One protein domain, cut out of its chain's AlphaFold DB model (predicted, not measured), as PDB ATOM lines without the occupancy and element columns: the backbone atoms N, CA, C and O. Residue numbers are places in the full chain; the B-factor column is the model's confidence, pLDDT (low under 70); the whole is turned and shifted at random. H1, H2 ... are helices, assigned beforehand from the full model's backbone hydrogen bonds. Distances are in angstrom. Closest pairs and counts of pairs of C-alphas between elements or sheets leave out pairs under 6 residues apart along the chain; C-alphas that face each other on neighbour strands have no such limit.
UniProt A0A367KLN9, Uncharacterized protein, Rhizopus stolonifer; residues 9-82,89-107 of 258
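What this domain is: This is residues 9 to 82 and 89 to 107 of the 258 residues of an uncharacterized protein of Rhizopus stolonifer (UniProt A0A367KLN9). A long helical hairpin makes the length of this model: H2 and H1 lie side by side, and the short helix H3 stands end-on to the side of H2, its last residue, Tyr 101, nearest to it. H3 is only loosely joined to the hairpin. The printed part has 93 residues with three named helices, H1, H2 and H3 in chain order, and no named strand; the class is all helix. The whole is loose, with a radius of gyration of the C-alphas of 16.3 A, and spans 50 by 36 by 22 A.

How they stand to each other: Begin with H2, residues 45 to 72, the longest helix. H1, residues 17 to 40, touches it, and the closest C-alphas are those of Cys 17 and Thr 72, 6.6 A apart. The two form a helical hairpin, at a shallow tilt of 21 degrees, opposite ways. H3, residues 93 to 101, is close to H2 but not clearly touching: the closest C-alphas, of Arg 60 and Tyr 101, are 7.6 A apart. Their lines are about perpendicular, at 90 degrees. H1 and H3 are apart. In H1 and H2 every O i to N i+4 pair is within hydrogen-bond range; in H3, 4 of 5 are.

Where its parts are: Find C-alpha 45 at (188.764, 171.018, 135.918); from there H2 runs 40.5 A to C-alpha 72. H1 begins at C-alpha 17, at (210.561, 203.766, 135.618), and is 34.5 A long. H3 ends at C-alpha 101, at (206.026, 184.743, 149.185), after 11.9 A.

The domain as a whole: The C-alphas farthest apart, of Glu 42 and Ala 82, are 50.3 A apart. The link H1 to H2 is tight. Residues 83 to 88 are not printed, and C-alphas 82 and 89 are 12.6 A apart across this cut. Look for pLDDT under 70 at residues 9 to 13, 41 to 43, 75 to 82 and 89 to 107; the mean of the printed part is 74.1.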
ATOM      1  N   ASP A   9     216.136 185.749 137.339       48.81
ATOM      2  CA  ASP A   9     216.150 186.486 138.595       48.81
ATOM      3  C   ASP A   9     215.640 187.909 138.344       48.81
ATOM      4  O   ASP A   9     216.374 188.816 137.952       48.81
ATOM      5  N   TYR A  10     214.335 188.098 138.543       48.62
ATOM      6  CA  TYR A  10     213.668 189.389 138.380       48.62
ATOM      7  C   TYR A  10     214.242 190.488 139.294       48.62
ATOM      8  O   TYR A  10     213.943 191.663 139.067       48.62
ATOM      9  N   LEU A  11     215.044 190.124 140.306       49.97
ATOM     10  CA  LEU A  11     215.691 191.054 141.232       49.97
ATOM     11  C   LEU A  11     217.061 191.548 140.744       49.97
ATOM     12  O   LEU A  11     217.539 192.551 141.271       49.97
ATOM     13  N   ALA A  12     217.677 190.885 139.760       60.16
ATOM     14  CA  ALA A  12     219.002 191.248 139.253       60.16
ATOM     15  C   ALA A  12     218.964 192.370 138.199       60.16
ATOM     16  O   ALA A  12     219.962 193.053 137.984       60.16
ATOM     17  N   HIS A  13     217.821 192.576 137.540       68.88
ATOM     18  CA  HIS A  13     217.671 193.624 136.533       68.88
ATOM     19  C   HIS A  13     217.382 194.981 137.190       68.88
ATOM     20  O   HIS A  13     216.474 195.101 138.015       68.88
ATOM     21  N   GLU A  14     218.121 196.023 136.811       77.81
ATOM     22  CA  GLU A  14     217.792 197.392 137.203       77.81
ATOM     23  C   GLU A  14     216.633 197.911 136.351       77.81
ATOM     24  O   GLU A  14     216.793 198.347 135.216       77.81
ATOM     25  N   TRP A  15     215.432 197.847 136.914       82.12
ATOM     26  CA  TRP A  15     214.217 198.291 136.244       82.12
ATOM     27  C   TRP A  15     214.146 199.816 136.153       82.12
ATOM     28  O   TRP A  15     214.098 200.497 137.186       82.12
ATOM     29  N   SER A  16     214.035 200.361 134.937       87.88
ATOM     30  CA  SER A  16     213.734 201.783 134.765       87.88
ATOM     31  C   SER A  16     212.263 202.083 135.080       87.88
ATOM     32  O   SER A  16     211.384 201.220 134.991       87.88
ATOM     33  N   CYS A  17     211.949 203.343 135.404       86.56
ATOM     34  CA  CYS A  17     210.561 203.766 135.618       86.56
ATOM     35  C   CYS A  17     209.664 203.480 134.401       86.56
ATOM     36  O   CYS A  17     208.490 203.155 134.574       86.56
ATOM     37  N   LYS A  18     210.202 203.593 133.176       88.75
ATOM     38  CA  LYS A  18     209.447 203.333 131.941       88.75
ATOM     39  C   LYS A  18     209.100 201.852 131.811       88.75
ATOM     40  O   LYS A  18     207.939 201.536 131.554       88.75
ATOM     41  N   ASP A  19     210.060 200.973 132.090       88.69
ATOM     42  CA  ASP A  19     209.866 199.520 132.026       88.69
ATOM     43  C   ASP A  19     208.824 199.066 133.047       88.69
ATOM     44  O   ASP A  19     207.917 198.303 132.720       88.69
ATOM     45  N   LEU A  20     208.883 199.606 134.272       88.38
ATOM     46  CA  LEU A  20     207.897 199.312 135.313       88.38
ATOM     47  C   LEU A  20     206.483 199.726 134.891       88.38
ATOM     48  O   LEU A  20     205.536 198.962 135.085       88.38
ATOM     49  N   ILE A  21     206.323 200.915 134.300       87.94
ATOM     50  CA  ILE A  21     205.023 201.389 133.807       87.94
ATOM     51  C   ILE A  21     204.509 200.475 132.688       87.94
ATOM     52  O   ILE A  21     203.342 200.073 132.722       87.94
ATOM     53  N   GLN A  22     205.363 200.122 131.726       91.75
ATOM     54  CA  GLN A  22     204.995 199.254 130.609       91.75
ATOM     55  C   GLN A  22     204.584 197.861 131.096       91.75
ATOM     56  O   GLN A  22     203.517 197.360 130.733       91.75
ATOM     57  N   VAL A  23     205.374 197.263 131.987       90.50
ATOM     58  CA  VAL A  23     205.076 195.953 132.568       90.50
ATOM     59  C   VAL A  23     203.797 195.977 133.400       90.50
ATOM     60  O   VAL A  23     203.002 195.039 133.329       90.50
ATOM     61  N   TYR A  24     203.526 197.057 134.132       90.25
ATOM     62  CA  TYR A  24     202.263 197.202 134.853       90.25
ATOM     63  C   TYR A  24     201.049 197.268 133.915       90.25
ATOM     64  O   TYR A  24     200.017 196.644 134.187       90.25
ATOM     65  N   GLN A  25     201.159 197.993 132.799       92.69
ATOM     66  CA  GLN A  25     200.101 198.041 131.789       92.69
ATOM     67  C   GLN A  25     199.863 196.663 131.168       92.69
ATOM     68  O   GLN A  25     198.710 196.246 131.030       92.69
ATOM     69  N   GLU A  26     200.933 195.941 130.844       92.25
ATOM     70  CA  GLU A  26     200.834 194.606 130.263       92.25
ATOM     71  C   GLU A  26     200.228 193.603 131.250       92.25
ATOM     72  O   GLU A  26     199.295 192.873 130.908       92.25
ATOM     73  N   LEU A  27     200.628 193.657 132.523       92.31
ATOM     74  CA  LEU A  27     200.009 192.865 133.583       92.31
ATOM     75  C   LEU A  27     198.505 193.146 133.704       92.31
ATOM     76  O   LEU A  27     197.715 192.223 133.913       92.31
ATOM     77  N   LYS A  28     198.075 194.404 133.555       91.06
ATOM     78  CA  LYS A  28     196.649 194.758 133.593       91.06
ATOM     79  C   LYS A  28     195.871 194.097 132.448       91.06
ATOM     80  O   LYS A  28     194.769 193.599 132.689       91.06
ATOM     81  N   LYS A  29     196.448 194.036 131.241       92.00
ATOM     82  CA  LYS A  29     195.857 193.318 130.093       92.00
ATOM     83  C   LYS A  29     195.824 191.804 130.320       92.00
ATOM     84  O   LYS A  29     194.818 191.153 130.049       92.00
ATOM     85  N   GLN A  30     196.897 191.228 130.859       89.75
ATOM     86  CA  GLN A  30     196.946 189.794 131.167       89.75
ATOM     87  C   GLN A  30     195.907 189.404 132.222       89.75
ATOM     88  O   GLN A  30     195.217 188.389 132.075       89.75
ATOM     89  N   LYS A  31     195.735 190.240 133.252       90.38
ATOM     90  CA  LYS A  31     194.708 190.054 134.280       90.38
ATOM     91  C   LYS A  31     193.301 190.098 133.710       90.38
ATOM     92  O   LYS A  31     192.505 189.226 134.047       90.38
ATOM     93  N   SER A  32     192.987 191.067 132.847       88.38
ATOM     94  CA  SER A  32     191.657 191.132 132.233       88.38
ATOM     95  C   SER A  32     191.385 189.913 131.352       88.38
ATOM     96  O   SER A  32     190.315 189.322 131.468       88.38
ATOM     97  N   LYS A  33     192.368 189.463 130.559       88.75
ATOM     98  CA  LYS A  33     192.263 188.236 129.752       88.75
ATOM     99  C   LYS A  33     192.054 186.993 130.620       88.75
ATOM    100  O   LYS A  33     191.211 186.157 130.315       88.75
ATOM    101  N   THR A  34     192.799 186.876 131.716       87.75
ATOM    102  CA  THR A  34     192.698 185.732 132.635       87.75
ATOM    103  C   THR A  34     191.353 185.716 133.345       87.75
ATOM    104  O   THR A  34     190.724 184.666 133.409       87.75
ATOM    105  N   LEU A  35     190.886 186.876 133.814       86.81
ATOM    106  CA  LEU A  35     189.574 187.035 134.439       86.81
ATOM    107  C   LEU A  35     188.447 186.708 133.457       86.81
ATOM    108  O   LEU A  35     187.548 185.948 133.800       86.81
ATOM    109  N   PHE A  36     188.526 187.229 132.231       86.88
ATOM    110  CA  PHE A  36     187.571 186.914 131.176       86.88
ATOM    111  C   PHE A  36     187.534 185.413 130.904       86.88
ATOM    112  O   PHE A  36     186.464 184.826 130.928       86.88
ATOM    113  N   ASN A  37     188.687 184.760 130.751       85.62
ATOM    114  CA  ASN A  37     188.745 183.311 130.555       85.62
ATOM    115  C   ASN A  37     188.185 182.526 131.747       85.62
ATOM    116  O   ASN A  37     187.637 181.446 131.556       85.62
ATOM    117  N   LEU A  38     188.304 183.052 132.965       82.31
ATOM    118  CA  LEU A  38     187.728 182.450 134.169       82.31
ATOM    119  C   LEU A  38     186.194 182.511 134.168       82.31
ATOM    120  O   LEU A  38     185.559 181.610 134.705       82.31
ATOM    121  N   ILE A  39     185.626 183.555 133.559       82.69
ATOM    122  CA  ILE A  39     184.180 183.775 133.435       82.69
ATOM    123  C   ILE A  39     183.611 183.067 132.193       82.69
ATOM    124  O   ILE A  39     182.517 182.520 132.249       82.69
ATOM    125  N   ALA A  40     184.345 183.081 131.077       80.38
ATOM    126  CA  ALA A  40     183.870 182.675 129.755       80.38
ATOM    127  C   ALA A  40     184.181 181.212 129.380       80.38
ATOM    128  O   ALA A  40     183.576 180.699 128.446       80.38
ATOM    129  N   CYS A  41     185.130 180.531 130.038       65.06
ATOM    130  CA  CYS A  41     185.509 179.164 129.648       65.06
ATOM    131  C   CYS A  41     184.707 178.054 130.344       65.06
ATOM    132  O   CYS A  41     184.486 178.076 131.553       65.06
ATOM    133  N   GLU A  42     184.427 177.010 129.557       60.66
ATOM    134  CA  GLU A  42     183.850 175.718 129.936       60.66
ATOM    135  C   GLU A  42     184.568 174.986 131.084       60.66
ATOM    136  O   GLU A  42     185.798 174.993 131.215       60.66
ATOM    137  N   ASN A  43     183.745 174.265 131.855       62.25
ATOM    138  CA  ASN A  43     183.982 173.582 133.134       62.25
ATOM    139  C   ASN A  43     184.953 172.387 133.096       62.25
ATOM    140  O   ASN A  43     184.736 171.385 133.778       62.25
ATOM    141  N   THR A  44     186.047 172.449 132.336       78.31
ATOM    142  CA  THR A  44     187.080 171.414 132.460       78.31
ATOM    143  C   THR A  44     187.955 171.706 133.689       78.31
ATOM    144  O   THR A  44     188.588 172.767 133.773       78.31
ATOM    145  N   PRO A  45     188.057 170.774 134.656       79.81
ATOM    146  CA  PRO A  45     188.764 171.018 135.918       79.81
ATOM    147  C   PRO A  45     190.254 171.330 135.699       79.81
ATOM    148  O   PRO A  45     190.851 172.130 136.422       79.81
ATOM    149  N   LYS A  46     190.856 170.772 134.640       82.56
ATOM    150  CA  LYS A  46     192.249 171.040 134.250       82.56
ATOM    151  C   LYS A  46     192.469 172.498 133.823       82.56
ATOM    152  O   LYS A  46     193.453 173.113 134.240       82.56
ATOM    153  N   LYS A  47     191.556 173.072 133.028       84.00
ATOM    154  CA  LYS A  47     191.660 174.461 132.545       84.00
ATOM    155  C   LYS A  47     191.411 175.455 133.679       84.00
ATOM    156  O   LYS A  47     192.166 176.418 133.804       84.00
ATOM    157  N   GLN A  48     190.456 175.167 134.568       82.56
ATOM    158  CA  GLN A  48     190.235 175.970 135.777       82.56
ATOM    159  C   GLN A  48     191.457 175.978 136.705       82.56
ATOM    160  O   GLN A  48     191.860 177.044 137.169       82.56
ATOM    161  N   LYS A  49     192.091 174.820 136.940       85.25
ATOM    162  CA  LYS A  49     193.319 174.746 137.749       85.25
ATOM    163  C   LYS A  49     194.431 175.615 137.155       85.25
ATOM    164  O   LYS A  49     195.025 176.408 137.879       85.25
ATOM    165  N   LYS A  50     194.652 175.535 135.836       86.50
ATOM    166  CA  LYS A  50     195.644 176.367 135.130       86.50
ATOM    167  C   LYS A  50     195.349 177.865 135.278       86.50
ATOM    168  O   LYS A  50     196.260 178.630 135.580       86.50
ATOM    169  N   LEU A  51     194.089 178.277 135.116       86.44
ATOM    170  CA  LEU A  51     193.677 179.678 135.267       86.44
ATOM    171  C   LEU A  51     193.860 180.193 136.702       86.44
ATOM    172  O   LEU A  51     194.341 181.308 136.884       86.44
ATOM    173  N   ARG A  52     193.553 179.380 137.722       82.44
ATOM    174  CA  ARG A  52     193.804 179.733 139.132       82.44
ATOM    175  C   ARG A  52     195.296 179.895 139.428       82.44
ATOM    176  O   ARG A  52     195.684 180.854 140.091       82.44
ATOM    177  N   THR A  53     196.136 178.995 138.917       83.50
ATOM    178  CA  THR A  53     197.597 179.108 139.058       83.50
ATOM    179  C   THR A  53     198.126 180.374 138.385       83.50
ATOM    180  O   THR A  53     198.926 181.094 138.980       83.50
ATOM    181  N   GLU A  54     197.645 180.689 137.183       85.12
ATOM    182  CA  GLU A  54     198.025 181.910 136.468       85.12
ATOM    183  C   GLU A  54     197.556 183.174 137.211       85.12
ATOM    184  O   GLU A  54     198.321 184.124 137.364       85.12
ATOM    185  N   GLN A  55     196.353 183.163 137.792       84.12
ATOM    186  CA  GLN A  55     195.870 184.249 138.648       84.12
ATOM    187  C   GLN A  55     196.774 184.454 139.879       84.12
ATOM    188  O   GLN A  55     197.136 185.589 140.202       84.12
ATOM    189  N   GLN A  56     197.182 183.374 140.551       79.12
ATOM    190  CA  GLN A  56     198.125 183.441 141.674       79.12
ATOM    191  C   GLN A  56     199.489 183.990 141.250       79.12
ATOM    192  O   GLN A  56     200.054 184.845 141.940       79.12
ATOM    193  N   ARG A  57     200.000 183.554 140.096       81.44
ATOM    194  CA  ARG A  57     201.238 184.078 139.512       81.44
ATOM    195  C   ARG A  57     201.136 185.583 139.257       81.44
ATOM    196  O   ARG A  57     202.034 186.323 139.647       81.44
ATOM    197  N   GLN A  58     200.022 186.054 138.699       85.69
ATOM    198  CA  GLN A  58     199.782 187.477 138.442       85.69
ATOM    199  C   GLN A  58     199.663 188.312 139.721       85.69
ATOM    200  O   GLN A  58     200.069 189.474 139.727       85.69
ATOM    201  N   ILE A  59     199.121 187.757 140.810       80.69
ATOM    202  CA  ILE A  59     199.096 188.431 142.121       80.69
ATOM    203  C   ILE A  59     200.522 188.629 142.644       80.69
ATOM    204  O   ILE A  59     200.878 189.739 143.042       80.69
ATOM    205  N   ARG A  60     201.352 187.582 142.596       80.69
ATOM    206  CA  ARG A  60     202.762 187.662 143.010       80.69
ATOM    207  C   ARG A  60     203.535 188.662 142.159       80.69
ATOM    208  O   ARG A  60     204.259 189.496 142.694       80.69
ATOM    209  N   TYR A  61     203.315 188.629 140.848       84.06
ATOM    210  CA  TYR A  61     203.963 189.550 139.926       84.06
ATOM    211  C   TYR A  61     203.534 191.005 140.161       84.06
ATOM    212  O   TYR A  61     204.378 191.896 140.199       84.06
ATOM    213  N   GLN A  62     202.247 191.249 140.439       86.31
ATOM    214  CA  GLN A  62     201.769 192.579 140.819       86.31
ATOM    215  C   GLN A  62     202.450 193.090 142.089       86.31
ATOM    216  O   GLN A  62     202.846 194.252 142.143       86.31
ATOM    217  N   ASN A  63     202.576 192.237 143.110       83.94
ATOM    218  CA  ASN A  63     203.242 192.608 144.353       83.94
ATOM    219  C   ASN A  63     204.710 192.984 144.099       83.94
ATOM    220  O   ASN A  63     205.147 194.039 144.551       83.94
ATOM    221  N   ALA A  64     205.431 192.184 143.306       82.81
ATOM    222  CA  ALA A  64     206.812 192.473 142.929       82.81
ATOM    223  C   ALA A  64     206.943 193.830 142.212       82.81
ATOM    224  O   ALA A  64     207.717 194.681 142.652       82.81
ATOM    225  N   ILE A  65     206.131 194.081 141.175       85.88
ATOM    226  CA  ILE A  65     206.127 195.364 140.449       85.88
ATOM    227  C   ILE A  65     205.831 196.519 141.399       85.88
ATOM    228  O   ILE A  65     206.483 197.553 141.322       85.88
ATOM    229  N   TRP A  66     204.872 196.358 142.312       83.94
ATOM    230  CA  TRP A  66     204.501 197.432 143.226       83.94
ATOM    231  C   TRP A  66     205.639 197.794 144.184       83.94
ATOM    232  O   TRP A  66     205.888 198.976 144.411       83.94
ATOM    233  N   ARG A  67     206.387 196.799 144.681       82.19
ATOM    234  CA  ARG A  67     207.584 197.030 145.506       82.19
ATOM    235  C   ARG A  67     208.682 197.737 144.713       82.19
ATOM    236  O   ARG A  67     209.268 198.691 145.221       82.19
ATOM    237  N   HIS A  68     208.908 197.335 143.464       84.12
ATOM    238  CA  HIS A  68     209.858 198.022 142.587       84.12
ATOM    239  C   HIS A  68     209.415 199.453 142.260       84.12
ATOM    240  O   HIS A  68     210.217 200.371 142.365       84.12
ATOM    241  N   MET A  69     208.138 199.686 141.955       84.00
ATOM    242  CA  MET A  69     207.600 201.032 141.738       84.00
ATOM    243  C   MET A  69     207.716 201.906 142.987       84.00
ATOM    244  O   MET A  69     208.070 203.076 142.881       84.00
ATOM    245  N   ALA A  70     207.451 201.362 144.175       81.12
ATOM    246  CA  ALA A  70     207.623 202.098 145.423       81.12
ATOM    247  C   ALA A  70     209.091 202.501 145.644       81.12
ATOM    248  O   ALA A  70     209.349 203.621 146.080       81.12
ATOM    249  N   LYS A  71     210.040 201.615 145.307       79.12
ATOM    250  CA  LYS A  71     211.485 201.871 145.392       79.12
ATOM    251  C   LYS A  71     211.970 202.893 144.362       79.12
ATOM    252  O   LYS A  71     212.666 203.829 144.734       79.12
ATOM    253  N   THR A  72     211.614 202.708 143.094       79.69
ATOM    254  CA  THR A  72     212.210 203.442 141.965       79.69
ATOM    255  C   THR A  72     211.417 204.692 141.590       79.69
ATOM    256  O   THR A  72     212.000 205.712 141.234       79.69
ATOM    257  N   CYS A  73     210.087 204.650 141.682       76.50
ATOM    258  CA  CYS A  73     209.221 205.738 141.218       76.50
ATOM    259  C   CYS A  73     208.809 206.706 142.337       76.50
ATOM    260  O   CYS A  73     208.163 207.715 142.052       76.50
ATOM    261  N   THR A  74     209.125 206.415 143.606       72.56
ATOM    262  CA  THR A  74     208.754 207.289 144.726       72.56
ATOM    263  C   THR A  74     209.887 207.475 145.729       72.56
ATOM    264  O   THR A  74     210.448 206.518 146.255       72.56
ATOM    265  N   ASN A  75     210.145 208.728 146.096       69.38
ATOM    266  CA  ASN A  75     211.178 209.059 147.085       69.38
ATOM    267  C   ASN A  75     210.689 208.919 148.535       69.38
ATOM    268  O   ASN A  75     211.483 209.066 149.454       69.38
ATOM    269  N   LYS A  76     209.385 208.679 148.749       65.00
ATOM    270  CA  LYS A  76     208.739 208.716 150.073       65.00
ATOM    271  C   LYS A  76     208.422 207.345 150.670       65.00
ATOM    272  O   LYS A  76     208.274 207.257 151.880       65.00
ATOM    273  N   LEU A  77     208.240 206.304 149.848       62.25
ATOM    274  CA  LEU A  77     207.758 205.005 150.339       62.25
ATOM    275  C   LEU A  77     208.858 203.966 150.570       62.25
ATOM    276  O   LEU A  77     208.619 203.020 151.314       62.25
ATOM    277  N   SER A  78     210.017 204.078 149.914       61.97
ATOM    278  CA  SER A  78     211.027 203.014 149.985       61.97
ATOM    279  C   SER A  78     212.470 203.477 149.822       61.97
ATOM    280  O   SER A  78     213.321 202.896 150.487       61.97
ATOM    281  N   ALA A  79     212.771 204.478 148.991       59.84
ATOM    282  CA  ALA A  79     214.153 204.933 148.811       59.84
ATOM    283  C   ALA A  79     214.736 205.595 150.077       59.84
ATOM    284  O   ALA A  79     215.918 205.450 150.362       59.84
ATOM    285  N   SER A  80     213.899 206.291 150.854       58.25
ATOM    286  CA  SER A  80     214.292 206.995 152.081       58.25
ATOM    287  C   SER A  80     214.125 206.174 153.363       58.25
ATOM    288  O   SER A  80     214.402 206.684 154.447       58.25
ATOM    289  N   ASN A  81     213.614 204.941 153.280       63.59
ATOM    290  CA  ASN A  81     213.426 204.119 154.471       63.59
ATOM    291  C   ASN A  81     214.789 203.622 154.950       63.59
ATOM    292  O   ASN A  81     215.563 203.072 154.168       63.59
ATOM    293  N   ALA A  82     215.067 203.785 156.243       63.41
ATOM    294  CA  ALA A  82     216.274 203.234 156.839       63.41
ATOM    295  C   ALA A  82     216.298 201.711 156.639       63.41
ATOM    296  O   ALA A  82     215.321 201.020 156.937       63.41
ATOM    297  N   VAL A  89     214.971 192.933 163.302       66.44
ATOM    298  CA  VAL A  89     213.581 192.568 163.029       66.44
ATOM    299  C   VAL A  89     213.265 191.297 163.817       66.44
ATOM    300  O   VAL A  89     213.979 190.300 163.718       66.44
ATOM    301  N   ASN A  90     212.199 191.321 164.616       65.31
ATOM    302  CA  ASN A  90     211.694 190.118 165.269       65.31
ATOM    303  C   ASN A  90     210.980 189.257 164.223       65.31
ATOM    304  O   ASN A  90     209.778 189.417 164.006       65.31
ATOM    305  N   TRP A  91     211.745 188.406 163.543       66.19
ATOM    306  CA  TRP A  91     211.235 187.555 162.477       66.19
ATOM    307  C   TRP A  91     210.232 186.542 163.034       66.19
ATOM    308  O   TRP A  91     210.598 185.512 163.613       66.19
ATOM    309  N   GLN A  92     208.945 186.824 162.865       62.66
ATOM    310  CA  GLN A  92     207.903 185.832 163.061       62.66
ATOM    311  C   GLN A  92     207.803 184.996 161.789       62.66
ATOM    312  O   GLN A  92     207.126 185.366 160.834       62.66
ATOM    313  N   LYS A  93     208.447 183.823 161.817       58.09
ATOM    314  CA  LYS A  93     208.547 182.854 160.712       58.09
ATOM    315  C   LYS A  93     207.274 182.717 159.854       58.09
ATOM    316  O   LYS A  93     207.373 182.691 158.635       58.09
ATOM    317  N   GLU A  94     206.094 182.659 160.468       52.38
ATOM    318  CA  GLU A  94     204.803 182.517 159.769       52.38
ATOM    319  C   GLU A  94     204.340 183.813 159.060       52.38
ATOM    320  O   GLU A  94     203.796 183.780 157.951       52.38
ATOM    321  N   ALA A  95     204.592 184.979 159.661       54.94
ATOM    322  CA  ALA A  95     204.253 186.282 159.086       54.94
ATOM    323  C   ALA A  95     205.234 186.683 157.970       54.94
ATOM    324  O   ALA A  95     204.828 187.245 156.948       54.94
ATOM    325  N   ASP A  96     206.509 186.323 158.119       56.31
ATOM    326  CA  ASP A  96     207.571 186.719 157.192       56.31
ATOM    327  C   ASP A  96     207.567 185.901 155.897       56.31
ATOM    328  O   ASP A  96     207.824 186.443 154.821       56.31
ATOM    329  N   ILE A  97     207.190 184.615 155.960       52.03
ATOM    330  CA  ILE A  97     206.944 183.789 154.764       52.03
ATOM    331  C   ILE A  97     205.807 184.397 153.931       52.03
ATOM    332  O   ILE A  97     205.901 184.465 152.706       52.03
ATOM    333  N   THR A  98     204.769 184.906 154.596       48.50
ATOM    334  CA  THR A  98     203.640 185.586 153.948       48.50
ATOM    335  C   THR A  98     204.066 186.913 153.311       48.50
ATOM    336  O   THR A  98     203.570 187.276 152.244       48.50
ATOM    337  N   TRP A  99     205.023 187.621 153.911       53.22
ATOM    338  CA  TRP A  99     205.587 188.860 153.367       53.22
ATOM    339  C   TRP A  99     206.541 188.644 152.185       53.22
ATOM    340  O   TRP A  99     206.548 189.456 151.256       53.22
ATOM    341  N   LEU A 100     207.338 187.570 152.187       51.38
ATOM    342  CA  LEU A 100     208.251 187.252 151.080       51.38
ATOM    343  C   LEU A 100     207.553 186.553 149.905       51.38
ATOM    344  O   LEU A 100     207.884 186.826 148.753       51.38
ATOM    345  N   TYR A 101     206.606 185.654 150.184       47.41
ATOM    346  CA  TYR A 101     206.026 184.743 149.185       47.41
ATOM    347  C   TYR A 101     204.513 184.932 148.967       47.41
ATOM    348  O   TYR A 101     203.931 184.293 148.080       47.41
ATOM    349  N   GLY A 102     203.877 185.834 149.725       42.84
ATOM    350  CA  GLY A 102     202.422 185.988 149.783       42.84
ATOM    351  C   GLY A 102     201.756 184.910 150.653       42.84
ATOM    352  O   GLY A 102     202.412 183.945 151.047       42.84
ATOM    353  N   PRO A 103     200.449 185.034 150.952       43.44
ATOM    354  CA  PRO A 103     199.711 184.005 151.681       43.44
ATOM    355  C   PRO A 103     199.844 182.645 150.987       43.44
ATOM    356  O   PRO A 103     199.511 182.486 149.807       43.44
ATOM    357  N   LEU A 104     200.366 181.663 151.725       43.34
ATOM    358  CA  LEU A 104     200.431 180.272 151.293       43.34
ATOM    359  C   LEU A 104     199.020 179.689 151.366       43.34
ATOM    360  O   LEU A 104     198.569 179.219 152.405       43.34
ATOM    361  N   TYR A 105     198.294 179.753 150.254       43.44
ATOM    362  CA  TYR A 105     197.000 179.093 150.151       43.44
ATOM    363  C   TYR A 105     197.214 177.581 150.096       43.44
ATOM    364  O   TYR A 105     197.656 177.042 149.078       43.44
ATOM    365  N   VAL A 106     196.893 176.902 151.194       46.69
ATOM    366  CA  VAL A 106     196.745 175.447 151.209       46.69
ATOM    367  C   VAL A 106     195.509 175.120 150.371       46.69
ATOM    368  O   VAL A 106     194.433 175.676 150.591       46.69
ATOM    369  N   SER A 107     195.669 174.283 149.348       42.44
ATOM    370  CA  SER A 107     194.529 173.802 148.566       42.44
ATOM    371  C   SER A 107     193.593 173.011 149.492       42.44
ATOM    372  O   SER A 107     194.104 172.239 150.305       42.44
TER     373      SER A 107